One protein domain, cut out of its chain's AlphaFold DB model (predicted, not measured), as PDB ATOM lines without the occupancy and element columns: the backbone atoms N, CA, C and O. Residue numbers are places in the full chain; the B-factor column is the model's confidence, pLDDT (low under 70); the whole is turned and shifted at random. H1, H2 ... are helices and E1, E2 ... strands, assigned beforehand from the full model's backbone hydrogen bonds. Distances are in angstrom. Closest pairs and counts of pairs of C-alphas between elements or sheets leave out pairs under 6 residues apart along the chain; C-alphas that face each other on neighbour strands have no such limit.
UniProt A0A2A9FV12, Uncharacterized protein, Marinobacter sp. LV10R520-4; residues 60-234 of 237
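What this domain is: This is residues 60 to 234 of the 237 residues of an uncharacterized protein of Marinobacter sp. LV10R520-4 (UniProt A0A2A9FV12). Two small antiparallel sheets follow one another along the longest axis, a twisted and curled one of four strands with H2 packed over one face, and one of three strands with H4 and the short H3 over one face; long loops fill much of the rest. The 175 printed residues have four named helices and seven named strands, in the order E1 E2 H1 E3 E4 E5 H2 E6 E7 H3 H4. The sheets run E3 - E2 - E6 - E7 and E1 - E4 - E5. The class is mixed, helices and strands, with 73 residues in named elements, under half of the printed part. The whole is compact, with a radius of gyration of the C-alphas of 16.3 A and spans of 54 by 37 by 27 A.

Where its parts are: E1, residues 60 to 63, begins at C-alpha 60 (-43.316, 2.650, 19.551). E2, residues 68 to 74, is 20.0 A long, H1 is residues 83 to 86, and E3, residues 112 to 119, is 22.1 A long. E4, residues 137 to 142, spans 16.7 A and E5, residues 145 to 151, spans 18.3 A. H2, residues 168 to 179, is 16.0 A long and starts at C-alpha 168 (-35.166, 7.628, 5.397). E6 is residues 194 to 197, E7 residues 203 to 205 and H3 residues 206 to 210. H4, residues 220 to 232, is 18.2 A long and ends at C-alpha 232 (-45.899, 0.700, 28.438).

How they stand to each other: In the four-stranded sheet, only just strongly twisted with C-alphas up to 4.3 A off its plane, N 71 and O 115 of E2 and E3 are 2.8 A apart, within hydrogen-bond range. N 195 of E6 and O 70 of E2 are within hydrogen-bond range at 2.8 A, and so are N 204 and O 196 of the hairpin E6 and E7 at 2.9 A. Two layers, a helix on one face of a sheet, are made by H2 on this sheet, at a height of 9.1 A; the closest C-alphas of E2 and H2 are those of Leu 73 and Ser 176, 6.8 A. H1 is not on this sheet. In the other sheet N 62 and O 137 of E1 and E4 are 2.8 A apart, and N 138 and O 150 of the hairpin E4 and E5 also 2.8 A. H4 is over E1 and runs along the strands, at 21 degrees to E1 on the local plane; H3 is on the same face and only grazes the four-stranded sheet. Every O i to N i+4 pair is within hydrogen-bond range in H2 and H4; H3 has 0 of 1 within range, beside 2 of 2 O i to N i+3 pairs, and H1, with 4 residues, is too short for any O i to N i+4 pair.

The domain as a whole: The C-alphas farthest apart are those of Lys 80 and Asn 234, 54.2 A. The printed part has no cut. The links H1 to E3, E3 to E4, E5 to H2 and H2 to E6 are long. The mean pLDDT of the printed part is 80.3, with 36 residues under 70: 77 to 80, 99 to 107, 124 to 133, 187 and 211 to 222.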
ATOM      1  N   TYR A  60     -42.284   1.710  19.142       83.00
ATOM      2  CA  TYR A  60     -43.316   2.650  19.551       83.00
ATOM      3  C   TYR A  60     -43.594   3.592  18.407       83.00
ATOM      4  O   TYR A  60     -42.665   4.212  17.893       83.00
ATOM      5  N   LYS A  61     -44.856   3.685  17.990       86.25
ATOM      6  CA  LYS A  61     -45.228   4.650  16.966       86.25
ATOM      7  C   LYS A  61     -45.152   6.041  17.578       86.25
ATOM      8  O   LYS A  61     -45.811   6.298  18.577       86.25
ATOM      9  N   ILE A  62     -44.339   6.896  16.976       87.12
ATOM     10  CA  ILE A  62     -44.115   8.265  17.432       87.12
ATOM     11  C   ILE A  62     -44.770   9.284  16.501       87.12
ATOM     12  O   ILE A  62     -45.114  10.364  16.951       87.12
ATOM     13  N   MET A  63     -44.978   8.960  15.220       90.12
ATOM     14  CA  MET A  63     -45.653   9.847  14.263       90.12
ATOM     15  C   MET A  63     -46.626   9.059  13.397       90.12
ATOM     16  O   MET A  63     -46.344   7.918  13.028       90.12
ATOM     17  N   GLU A  64     -47.740   9.688  13.043       91.44
ATOM     18  CA  GLU A  64     -48.772   9.107  12.182       91.44
ATOM     19  C   GLU A  64     -48.506   9.409  10.692       91.44
ATOM     20  O   GLU A  64     -47.728  10.323  10.368       91.44
ATOM     21  N   PRO A  65     -49.146   8.677   9.763       92.44
ATOM     22  CA  PRO A  65     -49.211   9.073   8.358       92.44
ATOM     23  C   PRO A  65     -49.700  10.517   8.179       92.44
ATOM     24  O   PRO A  65     -50.435  11.063   8.999       92.44
ATOM     25  N   GLY A  66     -49.252  11.164   7.108       93.25
ATOM     26  CA  GLY A  66     -49.492  12.580   6.832       93.25
ATOM     27  C   GLY A  66     -48.531  13.533   7.548       93.25
ATOM     28  O   GLY A  66     -48.499  14.724   7.228       93.25
ATOM     29  N   THR A  67     -47.707  13.037   8.479       94.44
ATOM     30  CA  THR A  67     -46.707  13.866   9.165       94.44
ATOM     31  C   THR A  67     -45.697  14.424   8.167       94.44
ATOM     32  O   THR A  67     -45.094  13.688   7.381       94.44
ATOM     33  N   LYS A  68     -45.489  15.740   8.216       95.88
ATOM     34  CA  LYS A  68     -44.513  16.441   7.381       95.88
ATOM     35  C   LYS A  68     -43.133  16.401   8.012       95.88
ATOM     36  O   LYS A  68     -42.969  16.700   9.193       95.88
ATOM     37  N   LEU A  69     -42.140  16.111   7.188       96.00
ATOM     38  CA  LEU A  69     -40.730  16.195   7.534       96.00
ATOM     39  C   LEU A  69     -40.033  17.114   6.534       96.00
ATOM     40  O   LEU A  69     -40.478  17.273   5.396       96.00
ATOM     41  N   ILE A  70     -38.907  17.691   6.933       94.94
ATOM     42  CA  ILE A  70     -38.038  18.428   6.013       94.94
ATOM     43  C   ILE A  70     -36.664  17.778   5.964       94.94
ATOM     44  O   ILE A  70     -36.107  17.366   6.980       94.94
ATOM     45  N   VAL A  71     -36.103  17.706   4.767       94.00
ATOM     46  CA  VAL A  71     -34.770  17.174   4.506       94.00
ATOM     47  C   VAL A  71     -33.844  18.330   4.176       94.00
ATOM     48  O   VAL A  71     -34.111  19.108   3.263       94.00
ATOM     49  N   SER A  72     -32.750  18.442   4.921       91.50
ATOM     50  CA  SER A  72     -31.691  19.421   4.678       91.50
ATOM     51  C   SER A  72     -30.693  18.914   3.633       91.50
ATOM     52  O   SER A  72     -30.056  17.869   3.790       91.50
ATOM     53  N   LEU A  73     -30.519  19.701   2.578       89.88
ATOM     54  CA  LEU A  73     -29.630  19.442   1.447       89.88
ATOM     55  C   LEU A  73     -28.642  20.604   1.312       89.88
ATOM     56  O   LEU A  73     -28.953  21.739   1.673       89.88
ATOM     57  N   THR A  74     -27.436  20.335   0.816       87.88
ATOM     58  CA  THR A  74     -26.374  21.342   0.664       87.88
ATOM     59  C   THR A  74     -26.182  21.685  -0.809       87.88
ATOM     60  O   THR A  74     -25.603  20.923  -1.584       87.88
ATOM     61  N   ILE A  75     -26.632  22.869  -1.204       85.50
ATOM     62  CA  ILE A  75     -26.567  23.328  -2.592       85.50
ATOM     63  C   ILE A  75     -25.279  24.126  -2.762       85.50
ATOM     64  O   ILE A  75     -25.176  25.203  -2.204       85.50
ATOM     65  N   LYS A  76     -24.296  23.610  -3.513       82.62
ATOM     66  CA  LYS A  76     -23.037  24.320  -3.807       82.62
ATOM     67  C   LYS A  76     -23.009  24.819  -5.245       82.62
ATOM     68  O   LYS A  76     -23.355  24.053  -6.138       82.62
ATOM     69  N   ASN A  77     -22.471  26.022  -5.461       63.78
ATOM     70  CA  ASN A  77     -22.009  26.525  -6.764       63.78
ATOM     71  C   ASN A  77     -23.015  26.358  -7.915       63.78
ATOM     72  O   ASN A  77     -22.704  25.656  -8.873       63.78
ATOM     73  N   GLN A  78     -24.197  26.989  -7.816       63.25
ATOM     74  CA  GLN A  78     -25.238  26.983  -8.865       63.25
ATOM     75  C   GLN A  78     -25.316  25.638  -9.610       63.25
ATOM     76  O   GLN A  78     -24.996  25.554 -10.801       63.25
ATOM     77  N   PRO A  79     -25.650  24.553  -8.896       63.97
ATOM     78  CA  PRO A  79     -25.679  23.241  -9.513       63.97
ATOM     79  C   PRO A  79     -26.699  23.261 -10.656       63.97
ATOM     80  O   PRO A  79     -27.707  23.969 -10.579       63.97
ATOM     81  N   LYS A  80     -26.440  22.491 -11.719       68.88
ATOM     82  CA  LYS A  80     -27.412  22.253 -12.796       68.88
ATOM     83  C   LYS A  80     -28.560  21.396 -12.256       68.88
ATOM     84  O   LYS A  80     -28.652  20.214 -12.558       68.88
ATOM     85  N   ILE A  81     -29.376  21.988 -11.395       79.44
ATOM     86  CA  ILE A  81     -30.639  21.430 -10.930       79.44
ATOM     87  C   ILE A  81     -31.673  21.761 -11.999       79.44
ATOM     88  O   ILE A  81     -31.734  22.893 -12.484       79.44
ATOM     89  N   GLU A  82     -32.467  20.770 -12.379       79.94
ATOM     90  CA  GLU A  82     -33.574  20.964 -13.310       79.94
ATOM     91  C   GLU A  82     -34.565  21.998 -12.743       79.94
ATOM     92  O   GLU A  82     -34.860  22.011 -11.547       79.94
ATOM     93  N   GLY A  83     -35.062  22.908 -13.585       78.44
ATOM     94  CA  GLY A  83     -35.843  24.063 -13.119       78.44
ATOM     95  C   GLY A  83     -37.123  23.689 -12.360       78.44
ATOM     96  O   GLY A  83     -37.493  24.374 -11.410       78.44
ATOM     97  N   ASN A  84     -37.752  22.570 -12.727       82.69
ATOM     98  CA  ASN A  84     -38.896  21.983 -12.024       82.69
ATOM     99  C   ASN A  84     -38.550  21.559 -10.590       82.69
ATOM    100  O   ASN A  84     -39.392  21.675  -9.713       82.69
ATOM    101  N   LEU A  85     -37.322  21.122 -10.310       85.00
ATOM    102  CA  LEU A  85     -36.938  20.685  -8.968       85.00
ATOM    103  C   LEU A  85     -36.731  21.861  -8.004       85.00
ATOM    104  O   LEU A  85     -36.961  21.727  -6.801       85.00
ATOM    105  N   LEU A  86     -36.352  23.037  -8.518       84.75
ATOM    106  CA  LEU A  86     -36.124  24.241  -7.704       84.75
ATOM    107  C   LEU A  86     -37.380  24.696  -6.948       84.75
ATOM    108  O   LEU A  86     -37.262  25.276  -5.868       84.75
ATOM    109  N   GLN A  87     -38.572  24.406  -7.477       88.75
ATOM    110  CA  GLN A  87     -39.843  24.766  -6.840       88.75
ATOM    111  C   GLN A  87     -40.079  24.027  -5.512       88.75
ATOM    112  O   GLN A  87     -40.863  24.480  -4.680       88.75
ATOM    113  N   HIS A  88     -39.401  22.894  -5.298       91.94
ATOM    114  CA  HIS A  88     -39.547  22.091  -4.084       91.94
ATOM    115  C   HIS A  88     -38.716  22.619  -2.912       91.94
ATOM    116  O   HIS A  88     -38.890  22.152  -1.783       91.94
ATOM    117  N   PHE A  89     -37.851  23.616  -3.138       90.19
ATOM    118  CA  PHE A  89     -37.134  24.265  -2.050       90.19
ATOM    119  C   PHE A  89     -38.074  25.088  -1.173       90.19
ATOM    120  O   PHE A  89     -38.704  26.055  -1.602       90.19
ATOM    121  N   LYS A  90     -38.107  24.736   0.109       88.50
ATOM    122  CA  LYS A  90     -38.834  25.471   1.135       88.50
ATOM    123  C   LYS A  90     -37.976  26.601   1.679       88.50
ATOM    124  O   LYS A  90     -36.818  26.412   2.060       88.50
ATOM    125  N   LYS A  91     -38.582  27.783   1.761       82.62
ATOM    126  CA  LYS A  91     -38.023  28.916   2.491       82.62
ATOM    127  C   LYS A  91     -38.387  28.752   3.961       82.62
ATOM    128  O   LYS A  91     -39.532  28.977   4.338       82.62
ATOM    129  N   ILE A  92     -37.417  28.330   4.761       84.38
ATOM    130  CA  ILE A  92     -37.566  28.174   6.207       84.38
ATOM    131  C   ILE A  92     -36.666  29.206   6.869       84.38
ATOM    132  O   ILE A  92     -35.504  29.349   6.478       84.38
ATOM    133  N   ASP A  93     -37.210  29.963   7.822       82.62
ATOM    134  CA  ASP A  93     -36.390  30.875   8.614       82.62
ATOM    135  C   ASP A  93     -35.457  30.032   9.486       82.62
ATOM    136  O   ASP A  93     -35.891  29.102  10.162       82.62
ATOM    137  N   ILE A  94     -34.165  30.351   9.489       78.69
ATOM    138  CA  ILE A  94     -33.180  29.627  10.291       78.69
ATOM    139  C   ILE A  94     -33.510  29.674  11.790       78.69
ATOM    140  O   ILE A  94     -33.150  28.755  12.518       78.69
ATOM    141  N   LYS A  95     -34.250  30.699  12.241       81.38
ATOM    142  CA  LYS A  95     -34.779  30.799  13.611       81.38
ATOM    143  C   LYS A  95     -35.802  29.715  13.944       81.38
ATOM    144  O   LYS A  95     -36.007  29.420  15.113       81.38
ATOM    145  N   GLN A  96     -36.443  29.137  12.931       85.06
ATOM    146  CA  GLN A  96     -37.367  28.017  13.077       85.06
ATOM    147  C   GLN A  96     -36.645  26.670  13.065       85.06
ATOM    148  O   GLN A  96     -37.314  25.654  13.178       85.06
ATOM    149  N   ILE A  97     -35.318  26.619  12.920       84.50
ATOM    150  CA  ILE A  97     -34.557  25.374  13.032       84.50
ATOM    151  C   ILE A  97     -33.819  25.348  14.367       84.50
ATOM    152  O   ILE A  97     -33.125  26.300  14.727       84.50
ATOM    153  N   SER A  98     -33.894  24.227  15.080       78.81
ATOM    154  CA  SER A  98     -33.040  23.991  16.241       78.81
ATOM    155  C   SER A  98     -31.580  23.857  15.795       78.81
ATOM    156  O   SER A  98     -31.144  22.829  15.275       78.81
ATOM    157  N   ILE A  99     -30.817  24.934  15.986       67.62
ATOM    158  CA  ILE A  99     -29.388  25.039  15.649       67.62
ATOM    159  C   ILE A  99     -28.467  24.624  16.801       67.62
ATOM    160  O   ILE A  99     -27.257  24.870  16.757       67.62
ATOM    161  N   GLU A 100     -29.005  24.026  17.863       66.06
ATOM    162  CA  GLU A 100     -28.178  23.633  18.993       66.06
ATOM    163  C   GLU A 100     -27.138  22.598  18.547       66.06
ATOM    164  O   GLU A 100     -27.461  21.509  18.062       66.06
ATOM    165  N   LYS A 101     -25.857  22.928  18.759       59.06
ATOM    166  CA  LYS A 101     -24.708  22.096  18.359       59.06
ATOM    167  C   LYS A 101     -24.733  20.688  18.962       59.06
ATOM    168  O   LYS A 101     -24.024  19.809  18.482       59.06
ATOM    169  N   LYS A 102     -25.539  20.464  20.007       59.94
ATOM    170  CA  LYS A 102     -25.743  19.145  20.618       59.94
ATOM    171  C   LYS A 102     -26.530  18.180  19.716       59.94
ATOM    172  O   LYS A 102     -26.431  16.974  19.913       59.94
ATOM    173  N   PHE A 103     -27.258  18.685  18.713       56.41
ATOM    174  CA  PHE A 103     -28.153  17.881  17.873       56.41
ATOM    175  C   PHE A 103     -27.738  17.740  16.413       56.41
ATOM    176  O   PHE A 103     -28.128  16.761  15.778       56.41
ATOM    177  N   THR A 104     -26.966  18.685  15.875       57.91
ATOM    178  CA  THR A 104     -26.533  18.664  14.474       57.91
ATOM    179  C   THR A 104     -25.021  18.855  14.397       57.91
ATOM    180  O   THR A 104     -24.487  19.897  14.775       57.91
ATOM    181  N   ARG A 105     -24.290  17.844  13.905       57.50
ATOM    182  CA  ARG A 105     -22.869  18.030  13.548       57.50
ATOM    183  C   ARG A 105     -22.744  18.816  12.249       57.50
ATOM    184  O   ARG A 105     -21.803  19.581  12.064       57.50
ATOM    185  N   TYR A 106     -23.716  18.626  11.363       57.62
ATOM    186  CA  TYR A 106     -23.871  19.360  10.117       57.62
ATOM    187  C   TYR A 106     -24.851  20.510  10.361       57.62
ATOM    188  O   TYR A 106     -26.047  20.363  10.140       57.62
ATOM    189  N   GLY A 107     -24.356  21.625  10.903       58.59
ATOM    190  CA  GLY A 107     -25.189  22.805  11.145       58.59
ATOM    191  C   GLY A 107     -25.878  23.304   9.867       58.59
ATOM    192  O   GLY A 107     -25.375  23.109   8.757       58.59
ATOM    193  N   VAL A 108     -27.028  23.961  10.027       72.75
ATOM    194  CA  VAL A 108     -27.720  24.652   8.931       72.75
ATOM    195  C   VAL A 108     -26.902  25.879   8.542       72.75
ATOM    196  O   VAL A 108     -26.682  26.770   9.362       72.75
ATOM    197  N   GLY A 109     -26.414  25.903   7.305       75.00
ATOM    198  CA  GLY A 109     -25.593  26.985   6.769       75.00
ATOM    199  C   GLY A 109     -26.294  27.770   5.656       75.00
ATOM    200  O   GLY A 109     -27.386  27.398   5.225       75.00
ATOM    201  N   PRO A 110     -25.654  28.827   5.122       77.88
ATOM    202  CA  PRO A 110     -26.204  29.642   4.030       77.88
ATOM    203  C   PRO A 110     -26.517  28.845   2.754       77.88
ATOM    204  O   PRO A 110     -27.444  29.175   2.016       77.88
ATOM    205  N   GLU A 111     -25.769  27.768   2.519       84.44
ATOM    206  CA  GLU A 111     -25.918  26.855   1.378       84.44
ATOM    207  C   GLU A 111     -26.966  25.752   1.629       84.44
ATOM    208  O   GLU A 111     -27.251  24.939   0.748       84.44
ATOM    209  N   THR A 112     -27.539  25.684   2.835       86.75
ATOM    210  CA  THR A 112     -28.554  24.685   3.166       86.75
ATOM    211  C   THR A 112     -29.895  25.081   2.560       86.75
ATOM    212  O   THR A 112     -30.356  26.218   2.683       86.75
ATOM    213  N   ARG A 113     -30.539  24.129   1.892       89.44
ATOM    214  CA  ARG A 113     -31.927  24.225   1.437       89.44
ATOM    215  C   ARG A 113     -32.716  23.059   2.000       89.44
ATOM    216  O   ARG A 113     -32.145  22.022   2.336       89.44
ATOM    217  N   PHE A 114     -34.021  23.249   2.106       92.62
ATOM    218  CA  PHE A 114     -34.921  22.257   2.670       92.62
ATOM    219  C   PHE A 114     -35.910  21.783   1.620       92.62
ATOM    220  O   PHE A 114     -36.428  22.592   0.852       92.62
ATOM    221  N   VAL A 115     -36.177  20.484   1.615       95.00
ATOM    222  CA  VAL A 115     -37.219  19.857   0.801       95.00
ATOM    223  C   VAL A 115     -38.192  19.157   1.739       95.00
ATOM    224  O   VAL A 115     -37.769  18.437   2.639       95.00
ATOM    225  N   GLU A 116     -39.486  19.400   1.556       96.25
ATOM    226  CA  GLU A 116     -40.540  18.746   2.336       96.25
ATOM    227  C   GLU A 116     -40.783  17.334   1.795       96.25
ATOM    228  O   GLU A 116     -40.883  17.135   0.585       96.25
ATOM    229  N   ILE A 117     -40.881  16.372   2.706       96.56
ATOM    230  CA  ILE A 117     -41.334  15.004   2.449       96.56
ATOM    231  C   ILE A 117     -42.460  14.685   3.432       96.56
ATOM    232  O   ILE A 117     -42.609  15.356   4.458       96.56
ATOM    233  N   MET A 118     -43.246  13.655   3.150       96.19
ATOM    234  CA  MET A 118     -44.361  13.270   4.012       96.19
ATOM    235  C   MET A 118     -44.298  11.789   4.359       96.19
ATOM    236  O   MET A 118     -43.942  10.962   3.524       96.19
ATOM    237  N   VAL A 119     -44.652  11.458   5.596       94.25
ATOM    238  CA  VAL A 119     -44.856  10.074   6.022       94.25
ATOM    239  C   VAL A 119     -46.135   9.570   5.366       94.25
ATOM    240  O   VAL A 119     -47.205  10.128   5.581       94.25
ATOM    241  N   GLY A 120     -46.013   8.559   4.522       89.69
ATOM    242  CA  GLY A 120     -47.127   7.937   3.827       89.69
ATOM    243  C   GLY A 120     -47.716   6.761   4.599       89.69
ATOM    244  O   GLY A 120     -47.307   6.424   5.714       89.69
ATOM    245  N   GLU A 121     -48.680   6.110   3.964       87.75
ATOM    246  CA  GLU A 121     -49.342   4.919   4.485       87.75
ATOM    247  C   GLU A 121     -48.381   3.727   4.604       87.75
ATOM    248  O   GLU A 121     -47.195   3.788   4.253       87.75
ATOM    249  N   ALA A 122     -48.880   2.620   5.144       81.06
ATOM    250  CA  ALA A 122     -48.093   1.408   5.287       81.06
ATOM    251  C   ALA A 122     -47.516   0.904   3.956       81.06
ATOM    252  O   ALA A 122     -48.189   0.921   2.925       81.06
ATOM    253  N   SER A 123     -46.271   0.420   4.008       71.31
ATOM    254  CA  SER A 123     -45.604  -0.096   2.817       71.31
ATOM    255  C   SER A 123     -46.106  -1.483   2.430       71.31
ATOM    256  O   SER A 123     -46.409  -2.318   3.291       71.31
ATOM    257  N   THR A 124     -46.135  -1.751   1.127       65.19
ATOM    258  CA  THR A 124     -46.481  -3.074   0.588       65.19
ATOM    259  C   THR A 124     -45.292  -4.039   0.572       65.19
ATOM    260  O   THR A 124     -45.482  -5.256   0.567       65.19
ATOM    261  N   ARG A 125     -44.054  -3.514   0.586       61.75
ATOM    262  CA  ARG A 125     -42.807  -4.263   0.317       61.75
ATOM    263  C   ARG A 125     -42.038  -4.686   1.565       61.75
ATOM    264  O   ARG A 125     -41.354  -5.710   1.554       61.75
ATOM    265  N   ARG A 126     -42.144  -3.924   2.649       57.41
ATOM    266  CA  ARG A 126     -41.510  -4.202   3.941       57.41
ATOM    267  C   ARG A 126     -42.389  -3.687   5.055       57.41
ATOM    268  O   ARG A 126     -42.570  -2.486   5.166       57.41
ATOM    269  N   LEU A 127     -42.833  -4.594   5.913       54.81
ATOM    270  CA  LEU A 127     -42.938  -4.415   7.358       54.81
ATOM    271  C   LEU A 127     -43.282  -5.797   7.934       54.81
ATOM    272  O   LEU A 127     -44.041  -6.564   7.335       54.81
ATOM    273  N   ASN A 128     -42.687  -6.142   9.079       52.88
ATOM    274  CA  ASN A 128     -43.200  -7.230   9.913       52.88
ATOM    275  C   ASN A 128     -44.718  -7.042  10.025       52.88
ATOM    276  O   ASN A 128     -45.139  -5.940  10.369       52.88
ATOM    277  N   ARG A 129     -45.499  -8.092   9.731       48.88
ATOM    278  CA  ARG A 129     -46.973  -8.094   9.574       48.88
ATOM    279  C   ARG A 129     -47.772  -7.256  10.591       48.88
ATOM    280  O   ARG A 129     -48.894  -6.878  10.285       48.88
ATOM    281  N   GLU A 130     -47.225  -6.970  11.770       53.12
ATOM    282  CA  GLU A 130     -47.859  -6.179  12.835       53.12
ATOM    283  C   GLU A 130     -47.686  -4.655  12.707       53.12
ATOM    284  O   GLU A 130     -48.572  -3.913  13.113       53.12
ATOM    285  N   LYS A 131     -46.582  -4.159  12.131       56.28
ATOM    286  CA  LYS A 131     -46.341  -2.709  11.969       56.28
ATOM    287  C   LYS A 131     -46.977  -2.146  10.682       56.28
ATOM    288  O   LYS A 131     -47.108  -0.935  10.529       56.28
ATOM    289  N   SER A 132     -47.383  -3.027   9.763       51.81
ATOM    290  CA  SER A 132     -47.870  -2.707   8.413       51.81
ATOM    291  C   SER A 132     -49.334  -2.269   8.322       51.81
ATOM    292  O   SER A 132     -49.805  -2.032   7.221       51.81
ATOM    293  N   SER A 133     -50.108  -2.223   9.405       60.06
ATOM    294  CA  SER A 133     -51.553  -1.949   9.289       60.06
ATOM    295  C   SER A 133     -51.934  -0.479   9.458       60.06
ATOM    296  O   SER A 133     -53.061  -0.124   9.136       60.06
ATOM    297  N   GLN A 134     -51.028   0.370   9.959       70.12
ATOM    298  CA  GLN A 134     -51.378   1.743  10.353       70.12
ATOM    299  C   GLN A 134     -50.500   2.850   9.753       70.12
ATOM    300  O   GLN A 134     -50.877   4.008   9.862       70.12
ATOM    301  N   GLY A 135     -49.349   2.528   9.143       83.06
ATOM    302  CA  GLY A 135     -48.394   3.545   8.676       83.06
ATOM    303  C   GLY A 135     -47.799   4.395   9.821       83.06
ATOM    304  O   GLY A 135     -48.193   4.257  10.982       83.06
ATOM    305  N   GLY A 136     -46.795   5.225   9.516       89.75
ATOM    306  CA  GLY A 136     -46.185   6.138  10.486       89.75
ATOM    307  C   GLY A 136     -44.659   6.058  10.611       89.75
ATOM    308  O   GLY A 136     -43.942   5.538   9.754       89.75
ATOM    309  N   VAL A 137     -44.157   6.602  11.718       89.56
ATOM    310  CA  VAL A 137     -42.756   6.503  12.150       89.56
ATOM    311  C   VAL A 137     -42.723   5.830  13.506       89.56
ATOM    312  O   VAL A 137     -43.493   6.185  14.398       89.56
ATOM    313  N   TRP A 138     -41.797   4.895  13.685       88.69
ATOM    314  CA  TRP A 138     -41.607   4.162  14.923       88.69
ATOM    315  C   TRP A 138     -40.193   4.322  15.465       88.69
ATOM    316  O   TRP A 138     -39.219   4.219  14.718       88.69
ATOM    317  N   LEU A 139     -40.090   4.506  16.778       87.81
ATOM    318  CA  LEU A 139     -38.849   4.407  17.532       87.81
ATOM    319  C   LEU A 139     -38.632   2.958  17.960       87.81
ATOM    320  O   LEU A 139     -39.421   2.407  18.729       87.81
ATOM    321  N   ASP A 140     -37.562   2.346  17.463       86.06
ATOM    322  CA  ASP A 140     -37.165   0.996  17.846       86.06
ATOM    323  C   ASP A 140     -36.216   1.053  19.045       86.06
ATOM    324  O   ASP A 140     -35.172   1.714  19.002       86.06
ATOM    325  N   LEU A 141     -36.577   0.337  20.107       83.31
ATOM    326  CA  LEU A 141     -35.844   0.274  21.366       83.31
ATOM    327  C   LEU A 141     -35.410  -1.159  21.677       83.31
ATOM    328  O   LEU A 141     -36.114  -2.126  21.374       83.31
ATOM    329  N   GLU A 142     -34.276  -1.289  22.356       83.00
ATOM    330  CA  GLU A 142     -33.918  -2.477  23.132       83.00
ATOM    331  C   GLU A 142     -33.877  -2.060  24.606       83.00
ATOM    332  O   GLU A 142     -32.984  -1.329  25.035       83.00
ATOM    333  N   GLY A 143     -34.916  -2.425  25.361       78.38
ATOM    334  CA  GLY A 143     -35.150  -1.848  26.684       78.38
ATOM    335  C   GLY A 143     -35.384  -0.340  26.612       78.38
ATOM    336  O   GLY A 143     -36.348   0.108  26.002       78.38
ATOM    337  N   MET A 144     -34.491   0.434  27.233       74.06
ATOM    338  CA  MET A 144     -34.491   1.901  27.167       74.06
ATOM    339  C   MET A 144     -33.544   2.459  26.091       74.06
ATOM    340  O   MET A 144     -33.475   3.673  25.923       74.06
ATOM    341  N   GLU A 145     -32.791   1.613  25.379       76.44
ATOM    342  CA  GLU A 145     -31.753   2.061  24.447       76.44
ATOM    343  C   GLU A 145     -32.293   2.226  23.012       76.44
ATOM    344  O   GLU A 145     -32.728   1.236  22.407       76.44
ATOM    345  N   PRO A 146     -32.221   3.436  22.420       82.19
ATOM    346  CA  PRO A 146     -32.698   3.691  21.060       82.19
ATOM    347  C   PRO A 146     -31.831   3.072  19.966       82.19
ATOM    348  O   PRO A 146     -30.736   3.547  19.649       82.19
ATOM    349  N   GLN A 147     -32.384   2.070  19.292       84.31
ATOM    350  CA  GLN A 147     -31.716   1.345  18.212       84.31
ATOM    351  C   GLN A 147     -31.819   2.090  16.878       84.31
ATOM    352  O   GLN A 147     -30.852   2.153  16.121       84.31
ATOM    353  N   GLY A 148     -32.962   2.722  16.602       86.12
ATOM    354  CA  GLY A 148     -33.168   3.466  15.362       86.12
ATOM    355  C   GLY A 148     -34.607   3.925  15.165       86.12
ATOM    356  O   GLY A 148     -35.444   3.784  16.054       86.12
ATOM    357  N   LEU A 149     -34.872   4.483  13.986       88.50
ATOM    358  CA  LEU A 149     -36.221   4.811  13.529       88.50
ATOM    359  C   LEU A 149     -36.584   3.951  12.322       88.50
ATOM    360  O   LEU A 149     -35.811   3.881  11.362       88.50
ATOM    361  N   THR A 150     -37.779   3.375  12.363       88.50
ATOM    362  CA  THR A 150     -38.440   2.732  11.226       88.50
ATOM    363  C   THR A 150     -39.520   3.670  10.698       88.50
ATOM    364  O   THR A 150     -40.216   4.311  11.478       88.50
ATOM    365  N   VAL A 151     -39.677   3.752   9.381       89.00
ATOM    366  CA  VAL A 151     -40.746   4.521   8.730       89.00
ATOM    367  C   VAL A 151     -41.591   3.594   7.867       89.00
ATOM    368  O   VAL A 151     -41.129   2.525   7.470       89.00
ATOM    369  N   SER A 152     -42.835   3.986   7.609       89.31
ATOM    370  CA  SER A 152     -43.666   3.404   6.559       89.31
ATOM    371  C   SER A 152     -43.200   3.906   5.187       89.31
ATOM    372  O   SER A 152     -42.004   4.104   4.972       89.31
ATOM    373  N   THR A 153     -44.115   4.108   4.239       91.00
ATOM    374  CA  THR A 153     -43.752   4.790   2.998       91.00
ATOM    375  C   THR A 153     -43.425   6.260   3.253       91.00
ATOM    376  O   THR A 153     -43.870   6.867   4.226       91.00
ATOM    377  N   LEU A 154     -42.627   6.846   2.373       93.50
ATOM    378  CA  LEU A 154     -42.310   8.260   2.319       93.50
ATOM    379  C   LEU A 154     -42.745   8.783   0.957       93.50
ATOM    380  O   LEU A 154     -42.347   8.262  -0.083       93.50
ATOM    381  N   ILE A 155     -43.538   9.844   0.982       94.56
ATOM    382  CA  ILE A 155     -43.955  10.572  -0.206       94.56
ATOM    383  C   ILE A 155     -42.914  11.663  -0.444       94.56
ATOM    384  O   ILE A 155     -42.751  12.581   0.370       94.56
ATOM    385  N   LEU A 156     -42.181  11.524  -1.546       95.94
ATOM    386  CA  LEU A 156     -41.215  12.511  -2.017       95.94
ATOM    387  C   LEU A 156     -41.886  13.488  -2.996       95.94
ATOM    388  O   LEU A 156     -42.958  13.187  -3.523       95.94
ATOM    389  N   PRO A 157     -41.279  14.659  -3.252       94.69
ATOM    390  CA  PRO A 157     -41.775  15.564  -4.277       94.69
ATOM    391  C   PRO A 157     -41.807  14.929  -5.670       94.69
ATOM    392  O   PRO A 157     -41.020  14.034  -5.986       94.69
ATOM    393  N   GLU A 158     -42.690  15.457  -6.515       92.38
ATOM    394  CA  GLU A 158     -42.792  15.078  -7.923       92.38
ATOM    395  C   GLU A 158     -41.441  15.226  -8.651       92.38
ATOM    396  O   GLU A 158     -40.664  16.145  -8.387       92.38
ATOM    397  N   GLY A 159     -41.137  14.299  -9.563       88.88
ATOM    398  CA  GLY A 159     -39.887  14.302 -10.334       88.88
ATOM    399  C   GLY A 159     -38.670  13.706  -9.613       88.88
ATOM    400  O   GLY A 159     -37.586  13.647 -10.201       88.88
ATOM    401  N   ILE A 160     -38.823  13.232  -8.369       92.88
ATOM    402  CA  ILE A 160     -37.757  12.518  -7.648       92.88
ATOM    403  C   ILE A 160     -37.764  11.023  -7.970       92.88
ATOM    404  O   ILE A 160     -36.742  10.498  -8.412       92.88
ATOM    405  N   THR A 161     -38.890  10.343  -7.750       92.50
ATOM    406  CA  THR A 161     -39.088   8.924  -8.071       92.50
ATOM    407  C   THR A 161     -40.580   8.597  -8.131       92.50
ATOM    408  O   THR A 161     -41.365   9.214  -7.412       92.50
ATOM    409  N   ASP A 162     -40.941   7.599  -8.937       87.88
ATOM    410  CA  ASP A 162     -42.271   6.973  -8.940       87.88
ATOM    411  C   ASP A 162     -42.301   5.689  -8.089       87.88
ATOM    412  O   ASP A 162     -43.340   5.048  -7.922       87.88
ATOM    413  N   GLU A 163     -41.145   5.273  -7.566       88.88
ATOM    414  CA  GLU A 163     -41.032   4.091  -6.722       88.88
ATOM    415  C   GLU A 163     -41.466   4.368  -5.281       88.88
ATOM    416  O   GLU A 163     -41.227   5.434  -4.718       88.88
ATOM    417  N   GLU A 164     -42.032   3.344  -4.646       86.62
ATOM    418  CA  GLU A 164     -42.309   3.346  -3.215       86.62
ATOM    419  C   GLU A 164     -41.000   3.427  -2.408       86.62
ATOM    420  O   GLU A 164     -40.116   2.577  -2.548       86.62
ATOM    421  N   VAL A 165     -40.890   4.439  -1.543       91.50
ATOM    422  CA  VAL A 165     -39.723   4.677  -0.683       91.50
ATOM    423  C   VAL A 165     -40.096   4.363   0.757       91.50
ATOM    424  O   VAL A 165     -40.966   5.014   1.310       91.50
ATOM    425  N   ASP A 166     -39.429   3.406   1.393       89.12
ATOM    426  CA  ASP A 166     -39.759   2.910   2.743       89.12
ATOM    427  C   ASP A 166     -38.627   3.131   3.767       89.12
ATOM    428  O   ASP A 166     -38.548   2.494   4.818       89.12
ATOM    429  N   SER A 167     -37.685   4.016   3.438       89.88
ATOM    430  CA  SER A 167     -36.474   4.236   4.221       89.88
ATOM    431  C   SER A 167     -36.013   5.680   4.133       89.88
ATOM    432  O   SER A 167     -35.830   6.225   3.045       89.88
ATOM    433  N   LEU A 168     -35.725   6.276   5.292       92.38
ATOM    434  CA  LEU A 168     -35.166   7.628   5.397       92.38
ATOM    435  C   LEU A 168     -33.820   7.760   4.668       92.38
ATOM    436  O   LEU A 168     -33.546   8.786   4.051       92.38
ATOM    437  N   ASN A 169     -32.987   6.715   4.710       92.56
ATOM    438  CA  ASN A 169     -31.705   6.714   4.001       92.56
ATOM    439  C   ASN A 169     -31.901   6.672   2.486       92.56
ATOM    440  O   ASN A 169     -31.201   7.372   1.754       92.56
ATOM    441  N   TYR A 170     -32.851   5.861   2.014       92.25
ATOM    442  CA  TYR A 170     -33.136   5.764   0.585       92.25
ATOM    443  C   TYR A 170     -33.755   7.064   0.059       92.25
ATOM    444  O   TYR A 170     -33.255   7.619  -0.916       92.25
ATOM    445  N   ALA A 171     -34.731   7.629   0.781       94.31
ATOM    446  CA  ALA A 171     -35.297   8.948   0.500       94.31
ATOM    447  C   ALA A 171     -34.217  10.029   0.371       94.31
ATOM    448  O   ALA A 171     -34.195  10.790  -0.593       94.31
ATOM    449  N   PHE A 172     -33.290  10.078   1.329       93.62
ATOM    450  CA  PHE A 172     -32.191  11.036   1.292       93.62
ATOM    451  C   PHE A 172     -31.249  10.814   0.116       93.62
ATOM    452  O   PHE A 172     -30.795  11.786  -0.474       93.62
ATOM    453  N   THR A 173     -30.967   9.559  -0.231       92.69
ATOM    454  CA  THR A 173     -30.108   9.219  -1.371       92.69
ATOM    455  C   THR A 173     -30.723   9.747  -2.665       92.69
ATOM    456  O   THR A 173     -30.075  10.510  -3.371       92.69
ATOM    457  N   LEU A 174     -32.008   9.467  -2.903       94.00
ATOM    458  CA  LEU A 174     -32.748   9.953  -4.073       94.00
ATOM    459  C   LEU A 174     -32.770  11.485  -4.160       94.00
ATOM    460  O   LEU A 174     -32.496  12.061  -5.213       94.00
ATOM    461  N   LEU A 175     -33.056  12.162  -3.045       93.38
ATOM    462  CA  LEU A 175     -33.029  13.623  -2.985       93.38
ATOM    463  C   LEU A 175     -31.615  14.165  -3.226       93.38
ATOM    464  O   LEU A 175     -31.423  15.082  -4.021       93.38
ATOM    465  N   SER A 176     -30.610  13.604  -2.564       90.94
ATOM    466  CA  SER A 176     -29.233  14.065  -2.690       90.94
ATOM    467  C   SER A 176     -28.669  13.830  -4.088       90.94
ATOM    468  O   SER A 176     -27.899  14.666  -4.549       90.94
ATOM    469  N   ASP A 177     -29.031  12.751  -4.775       91.25
ATOM    470  CA  ASP A 177     -28.573  12.496  -6.145       91.25
ATOM    471  C   ASP A 177     -29.105  13.563  -7.115       91.25
ATOM    472  O   ASP A 177     -28.393  14.003  -8.019       91.25
ATOM    473  N   LYS A 178     -30.337  14.035  -6.890       90.44
ATOM    474  CA  LYS A 178     -30.983  15.074  -7.703       90.44
ATOM    475  C   LYS A 178     -30.515  16.491  -7.352       90.44
ATOM    476  O   LYS A 178     -30.270  17.301  -8.244       90.44
ATOM    477  N   PHE A 179     -30.395  16.807  -6.064       89.12
ATOM    478  CA  PHE A 179     -30.138  18.171  -5.581       89.12
ATOM    479  C   PHE A 179     -28.670  18.448  -5.224       89.12
ATOM    480  O   PHE A 179     -28.231  19.597  -5.255       89.12
ATOM    481  N   GLU A 180     -27.890  17.417  -4.897       88.50
ATOM    482  CA  GLU A 180     -26.473  17.507  -4.529       88.50
ATOM    483  C   GLU A 180     -25.595  16.633  -5.459       88.50
ATOM    484  O   GLU A 180     -24.812  15.824  -4.962       88.50
ATOM    485  N   PRO A 181     -25.630  16.800  -6.799       86.12
ATOM    486  CA  PRO A 181     -24.945  15.898  -7.746       86.12
ATOM    487  C   PRO A 181     -23.412  15.861  -7.588       86.12
ATOM    488  O   PRO A 181     -22.730  14.986  -8.112       86.12
ATOM    489  N   TRP A 182     -22.843  16.828  -6.864       84.06
ATOM    490  CA  TRP A 182     -21.423  16.883  -6.520       84.06
ATOM    491  C   TRP A 182     -21.048  15.963  -5.346       84.06
ATOM    492  O   TRP A 182     -19.858  15.736  -5.092       84.06
ATOM    493  N   ARG A 183     -22.027  15.476  -4.577       82.25
ATOM    494  CA  ARG A 183     -21.800  14.654  -3.392       82.25
ATOM    495  C   ARG A 183     -21.395  13.245  -3.826       82.25
ATOM    496  O   ARG A 183     -22.165  12.513  -4.423       82.25
ATOM    497  N   ARG A 184     -20.167  12.853  -3.475       74.75
ATOM    498  CA  ARG A 184     -19.607  11.527  -3.802       74.75
ATOM    499  C   ARG A 184     -20.041  10.415  -2.843       74.75
ATOM    500  O   ARG A 184     -19.867   9.245  -3.159       74.75
ATOM    501  N   SER A 185     -20.538  10.767  -1.657       74.38
ATOM    502  CA  SER A 185     -20.958   9.805  -0.640       74.38
ATOM    503  C   SER A 185     -22.116  10.331   0.197       74.38
ATOM    504  O   SER A 185     -22.074  11.454   0.700       74.38
ATOM    505  N   HIS A 186     -23.094   9.466   0.449       71.94
ATOM    506  CA  HIS A 186     -24.244   9.736   1.321       71.94
ATOM    507  C   HIS A 186     -23.975   9.372   2.788       71.94
ATOM    508  O   HIS A 186     -24.886   9.101   3.561       71.94
ATOM    509  N   THR A 187     -22.701   9.346   3.181       65.50
ATOM    510  CA  THR A 187     -22.262   8.977   4.527       65.50
ATOM    511  C   THR A 187     -22.605  10.065   5.545       65.50
ATOM    512  O   THR A 187     -22.470  11.262   5.291       65.50
ATOM    513  N   GLY A 188     -23.054   9.648   6.726       72.50
ATOM    514  CA  GLY A 188     -23.449  10.544   7.810       72.50
ATOM    515  C   GLY A 188     -24.629   9.987   8.599       72.50
ATOM    516  O   GLY A 188     -25.254   9.008   8.202       72.50
ATOM    517  N   ASN A 189     -24.928  10.609   9.737       82.56
ATOM    518  CA  ASN A 189     -26.120  10.277  10.503       82.56
ATOM    519  C   ASN A 189     -27.340  10.923   9.833       82.56
ATOM    520  O   ASN A 189     -27.515  12.139   9.915       82.56
ATOM    521  N   ILE A 190     -28.179  10.120   9.172       87.62
ATOM    522  CA  ILE A 190     -29.358  10.627   8.459       87.62
ATOM    523  C   ILE A 190     -30.336  11.368   9.377       87.62
ATOM    524  O   ILE A 190     -30.981  12.331   8.966       87.62
ATOM    525  N   TYR A 191     -30.390  10.980  10.651       88.06
ATOM    526  CA  TYR A 191     -31.279  11.589  11.630       88.06
ATOM    527  C   TYR A 191     -30.899  13.038  11.967       88.06
ATOM    528  O   TYR A 191     -31.704  13.758  12.541       88.06
ATOM    529  N   GLU A 192     -29.695  13.489  11.598       87.00
ATOM    530  CA  GLU A 192     -29.281  14.897  11.715       87.00
ATOM    531  C   GLU A 192     -29.674  15.735  10.489       87.00
ATOM    532  O   GLU A 192     -29.550  16.956  10.515       87.00
ATOM    533  N   ARG A 193     -30.104  15.091   9.397       88.81
ATOM    534  CA  ARG A 193     -30.441  15.746   8.125       88.81
ATOM    535  C   ARG A 193     -31.939  15.884   7.905       88.81
ATOM    536  O   ARG A 193     -32.329  16.711   7.084       88.81
ATOM    537  N   ILE A 194     -32.743  15.087   8.597       92.19
ATOM    538  CA  ILE A 194     -34.201  15.092   8.500       92.19
ATOM    539  C   ILE A 194     -34.762  15.666   9.792       92.19
ATOM    540  O   ILE A 194     -34.314  15.288  10.873       92.19
ATOM    541  N   PHE A 195     -35.727  16.569   9.670       92.44
ATOM    542  CA  PHE A 195     -36.311  17.292  10.788       92.44
ATOM    543  C   PHE A 195     -37.821  17.087  10.827       92.44
ATOM    544  O   PHE A 195     -38.471  16.984   9.785       92.44
ATOM    545  N   TYR A 196     -38.362  17.072  12.039       91.75
ATOM    546  CA  TYR A 196     -39.791  17.111  12.330       91.75
ATOM    547  C   TYR A 196     -40.137  18.446  12.991       91.75
ATOM    548  O   TYR A 196     -39.249  19.105  13.537       91.75
ATOM    549  N   GLN A 197     -41.400  18.853  12.923       91.12
ATOM    550  CA  GLN A 197     -41.863  20.091  13.540       91.12
ATOM    551  C   GLN A 197     -42.539  19.799  14.882       91.12
ATOM    552  O   GLN A 197     -43.394  18.921  14.966       91.12
ATOM    553  N   GLU A 198     -42.163  20.545  15.913       86.56
ATOM    554  CA  GLU A 198     -42.879  20.594  17.191       86.56
ATOM    555  C   GLU A 198     -44.111  21.508  17.094       86.56
ATOM    556  O   GLU A 198     -44.213  22.352  16.201       86.56
ATOM    557  N   GLU A 199     -45.021  21.420  18.067       82.50
ATOM    558  CA  GLU A 199     -46.199  22.305  18.158       82.50
ATOM    559  C   GLU A 199     -45.829  23.796  18.236       82.50
ATOM    560  O   GLU A 199     -46.587  24.659  17.797       82.50
ATOM    561  N   SER A 200     -44.636  24.107  18.755       82.44
ATOM    562  CA  SER A 200     -44.075  25.464  18.799       82.44
ATOM    563  C   SER A 200     -43.749  26.037  17.413       82.44
ATOM    564  O   SER A 200     -43.440  27.222  17.287       82.44
ATOM    565  N   GLY A 201     -43.780  25.204  16.371       87.19
ATOM    566  CA  GLY A 201     -43.393  25.551  15.009       87.19
ATOM    567  C   GLY A 201     -41.893  25.424  14.735       87.19
ATOM    568  O   GLY A 201     -41.474  25.671  13.600       87.19
ATOM    569  N   VAL A 202     -41.093  25.026  15.729       88.75
ATOM    570  CA  VAL A 202     -39.648  24.801  15.588       88.75
ATOM    571  C   VAL A 202     -39.381  23.407  15.024       88.75
ATOM    572  O   VAL A 202     -39.989  22.418  15.427       88.75
ATOM    573  N   TRP A 203     -38.445  23.328  14.084       90.44
ATOM    574  CA  TRP A 203     -37.983  22.101  13.459       90.44
ATOM    575  C   TRP A 203     -36.776  21.534  14.200       90.44
ATOM    576  O   TRP A 203     -35.733  22.184  14.316       90.44
ATOM    577  N   HIS A 204     -36.892  20.287  14.639       87.94
ATOM    578  CA  HIS A 204     -35.843  19.555  15.341       87.94
ATOM    579  C   HIS A 204     -35.383  18.356  14.513       87.94
ATOM    580  O   HIS A 204     -36.206  17.710  13.862       87.94
ATOM    581  N   PRO A 205     -34.080  18.027  14.508       89.31
ATOM    582  CA  PRO A 205     -33.606  16.853  13.792       89.31
ATOM    583  C   PRO A 205     -34.190  15.581  14.418       89.31
ATOM    584  O   PRO A 205     -34.328  15.477  15.638       89.31
ATOM    585  N   LEU A 206     -34.466  14.560  13.608       88.69
ATOM    586  CA  LEU A 206     -34.962  13.265  14.091       88.69
ATOM    587  C   LEU A 206     -34.015  12.615  15.113       88.69
ATOM    588  O   LEU A 206     -34.434  11.782  15.912       88.69
ATOM    589  N   ASN A 207     -32.736  13.000  15.124       84.56
ATOM    590  CA  ASN A 207     -31.752  12.509  16.084       84.56
ATOM    591  C   ASN A 207     -32.117  12.857  17.538       84.56
ATOM    592  O   ASN A 207     -31.713  12.131  18.442       84.56
ATOM    593  N   VAL A 208     -32.894  13.923  17.770       80.25
ATOM    594  CA  VAL A 208     -33.361  14.284  19.120       80.25
ATOM    595  C   VAL A 208     -34.326  13.226  19.671       80.25
ATOM    596  O   VAL A 208     -34.246  12.880  20.845       80.25
ATOM    597  N   LEU A 209     -35.153  12.615  18.815       78.38
ATOM    598  CA  LEU A 209     -36.114  11.570  19.208       78.38
ATOM    599  C   LEU A 209     -35.423  10.343  19.820       78.38
ATOM    600  O   LEU A 209     -36.001   9.617  20.625       78.38
ATOM    601  N   ARG A 210     -34.157  10.120  19.451       72.94
ATOM    602  CA  ARG A 210     -33.332   9.011  19.933       72.94
ATOM    603  C   ARG A 210     -32.641   9.301  21.261       72.94
ATOM    604  O   ARG A 210     -31.805   8.504  21.672       72.94
ATOM    605  N   ASN A 211     -32.913  10.425  21.920       69.75
ATOM    606  CA  ASN A 211     -32.258  10.741  23.181       69.75
ATOM    607  C   ASN A 211     -33.245  11.241  24.239       69.75
ATOM    608  O   ASN A 211     -33.526  12.435  24.331       69.75
ATOM    609  N   ALA A 212     -33.710  10.310  25.078       58.75
ATOM    610  CA  ALA A 212     -34.585  10.587  26.217       58.75
ATOM    611  C   ALA A 212     -34.014  11.663  27.155       58.75
ATOM    612  O   ALA A 212     -34.746  12.525  27.629       58.75
ATOM    613  N   ALA A 213     -32.695  11.648  27.379       48.47
ATOM    614  CA  ALA A 213     -32.017  12.561  28.295       48.47
ATOM    615  C   ALA A 213     -31.905  13.997  27.760       48.47
ATOM    616  O   ALA A 213     -31.513  14.890  28.508       48.47
ATOM    617  N   ILE A 214     -32.217  14.234  26.478       52.53
ATOM    618  CA  ILE A 214     -32.203  15.583  25.900       52.53
ATOM    619  C   ILE A 214     -33.612  16.177  25.747       52.53
ATOM    620  O   ILE A 214     -33.726  17.328  25.340       52.53
ATOM    621  N   ALA A 215     -34.668  15.459  26.145       53.94
ATOM    622  CA  ALA A 215     -36.027  15.991  26.217       53.94
ATOM    623  C   ALA A 215     -36.129  17.089  27.299       53.94
ATOM    624  O   ALA A 215     -36.601  16.857  28.410       53.94
ATOM    625  N   SER A 216     -35.624  18.288  27.000       54.47
ATOM    626  CA  SER A 216     -35.785  19.480  27.831       54.47
ATOM    627  C   SER A 216     -37.257  19.896  27.876       54.47
ATOM    628  O   SER A 216     -38.062  19.439  27.065       54.47
ATOM    629  N   GLU A 217     -37.630  20.789  28.799       48.22
ATOM    630  CA  GLU A 217     -39.018  21.266  28.952       48.22
ATOM    631  C   GLU A 217     -39.656  21.778  27.645       48.22
ATOM    632  O   GLU A 217     -40.871  21.682  27.464       48.22
ATOM    633  N   GLU A 218     -38.833  22.274  26.722       48.03
ATOM    634  CA  GLU A 218     -39.242  22.781  25.408       48.03
ATOM    635  C   GLU A 218     -39.656  21.677  24.411       48.03
ATOM    636  O   GLU A 218     -40.355  21.963  23.442       48.03
ATOM    637  N   GLN A 219     -39.285  20.414  24.647       65.12
ATOM    638  CA  GLN A 219     -39.487  19.282  23.729       65.12
ATOM    639  C   GLN A 219     -40.640  18.384  24.187       65.12
ATOM    640  O   GLN A 219     -40.478  17.199  24.502       65.12
ATOM    641  N   ARG A 220     -41.834  18.985  24.263       66.81
ATOM    642  CA  ARG A 220     -43.041  18.353  24.822       66.81
ATOM    643  C   ARG A 220     -43.434  17.073  24.098       66.81
ATOM    644  O   ARG A 220     -43.790  16.110  24.774       66.81
ATOM    645  N   PHE A 221     -43.326  17.035  22.770       68.12
ATOM    646  CA  PHE A 221     -43.632  15.836  21.994       68.12
ATOM    647  C   PHE A 221     -42.739  14.663  22.411       68.12
ATOM    648  O   PHE A 221     -43.248  13.611  22.786       68.12
ATOM    649  N   ILE A 222     -41.416  14.854  22.450       67.88
ATOM    650  CA  ILE A 222     -40.468  13.806  22.859       67.88
ATOM    651  C   ILE A 222     -40.752  13.342  24.286       67.88
ATOM    652  O   ILE A 222     -40.765  12.140  24.553       67.88
ATOM    653  N   ARG A 223     -40.993  14.282  25.205       70.88
ATOM    654  CA  ARG A 223     -41.296  13.955  26.601       70.88
ATOM    655  C   ARG A 223     -42.562  13.109  26.714       70.88
ATOM    656  O   ARG A 223     -42.544  12.116  27.436       70.88
ATOM    657  N   ALA A 224     -43.624  13.472  25.997       72.62
ATOM    658  CA  ALA A 224     -44.861  12.698  25.967       72.62
ATOM    659  C   ALA A 224     -44.611  11.278  25.432       72.62
ATOM    660  O   ALA A 224     -44.987  10.309  26.090       72.62
ATOM    661  N   GLN A 225     -43.867  11.151  24.324       74.56
ATOM    662  CA  GLN A 225     -43.503   9.849  23.755       74.56
ATOM    663  C   GLN A 225     -42.718   8.987  24.754       74.56
ATOM    664  O   GLN A 225     -43.050   7.822  24.961       74.56
ATOM    665  N   TRP A 226     -41.715   9.545  25.436       72.88
ATOM    666  CA  TRP A 226     -40.936   8.798  26.429       72.88
ATOM    667  C   TRP A 226     -41.729   8.446  27.687       72.88
ATOM    668  O   TRP A 226     -41.547   7.359  28.228       72.88
ATOM    669  N   GLN A 227     -42.645   9.305  28.136       75.25
ATOM    670  CA  GLN A 227     -43.554   8.971  29.234       75.25
ATOM    671  C   GLN A 227     -44.488   7.817  28.866       75.25
ATOM    672  O   GLN A 227     -44.705   6.923  29.686       75.25
ATOM    673  N   ASP A 228     -45.020   7.810  27.643       73.56
ATOM    674  CA  ASP A 228     -45.850   6.715  27.138       73.56
ATOM    675  C   ASP A 228     -45.042   5.414  27.014       73.56
ATOM    676  O   ASP A 228     -45.519   4.357  27.432       73.56
ATOM    677  N   ILE A 229     -43.797   5.486  26.531       74.38
ATOM    678  CA  ILE A 229     -42.861   4.351  26.479       74.38
ATOM    679  C   ILE A 229     -42.611   3.792  27.884       74.38
ATOM    680  O   ILE A 229     -42.767   2.589  28.099       74.38
ATOM    681  N   CYS A 230     -42.271   4.645  28.857       74.75
ATOM    682  CA  CYS A 230     -42.038   4.225  30.241       74.75
ATOM    683  C   CYS A 230     -43.278   3.558  30.844       74.75
ATOM    684  O   CYS A 230     -43.157   2.482  31.435       74.75
ATOM    685  N   ARG A 231     -44.472   4.129  30.624       76.94
ATOM    686  CA  ARG A 231     -45.745   3.525  31.051       76.94
ATOM    687  C   ARG A 231     -45.948   2.142  30.434       76.94
ATOM    688  O   ARG A 231     -46.246   1.198  31.154       76.94
ATOM    689  N   GLN A 232     -45.735   1.987  29.128       71.06
ATOM    690  CA  GLN A 232     -45.899   0.700  28.438       71.06
ATOM    691  C   GLN A 232     -44.841  -0.343  28.828       71.06
ATOM    692  O   GLN A 232     -45.097  -1.546  28.747       71.06
ATOM    693  N   LEU A 233     -43.655   0.092  29.255       70.44
ATOM    694  CA  LEU A 233     -42.622  -0.784  29.807       70.44
ATOM    695  C   LEU A 233     -42.837  -1.099  31.298       70.44
ATOM    696  O   LEU A 233     -42.029  -1.835  31.864       70.44
ATOM    697  N   ASN A 234     -43.897  -0.584  31.935       70.56
ATOM    698  CA  ASN A 234     -44.116  -0.650  33.387       70.56
ATOM    699  C   ASN A 234     -42.901  -0.146  34.188       70.56
ATOM    700  O   ASN A 234     -42.544  -0.693  35.230       70.56
TER     701      ASN A 234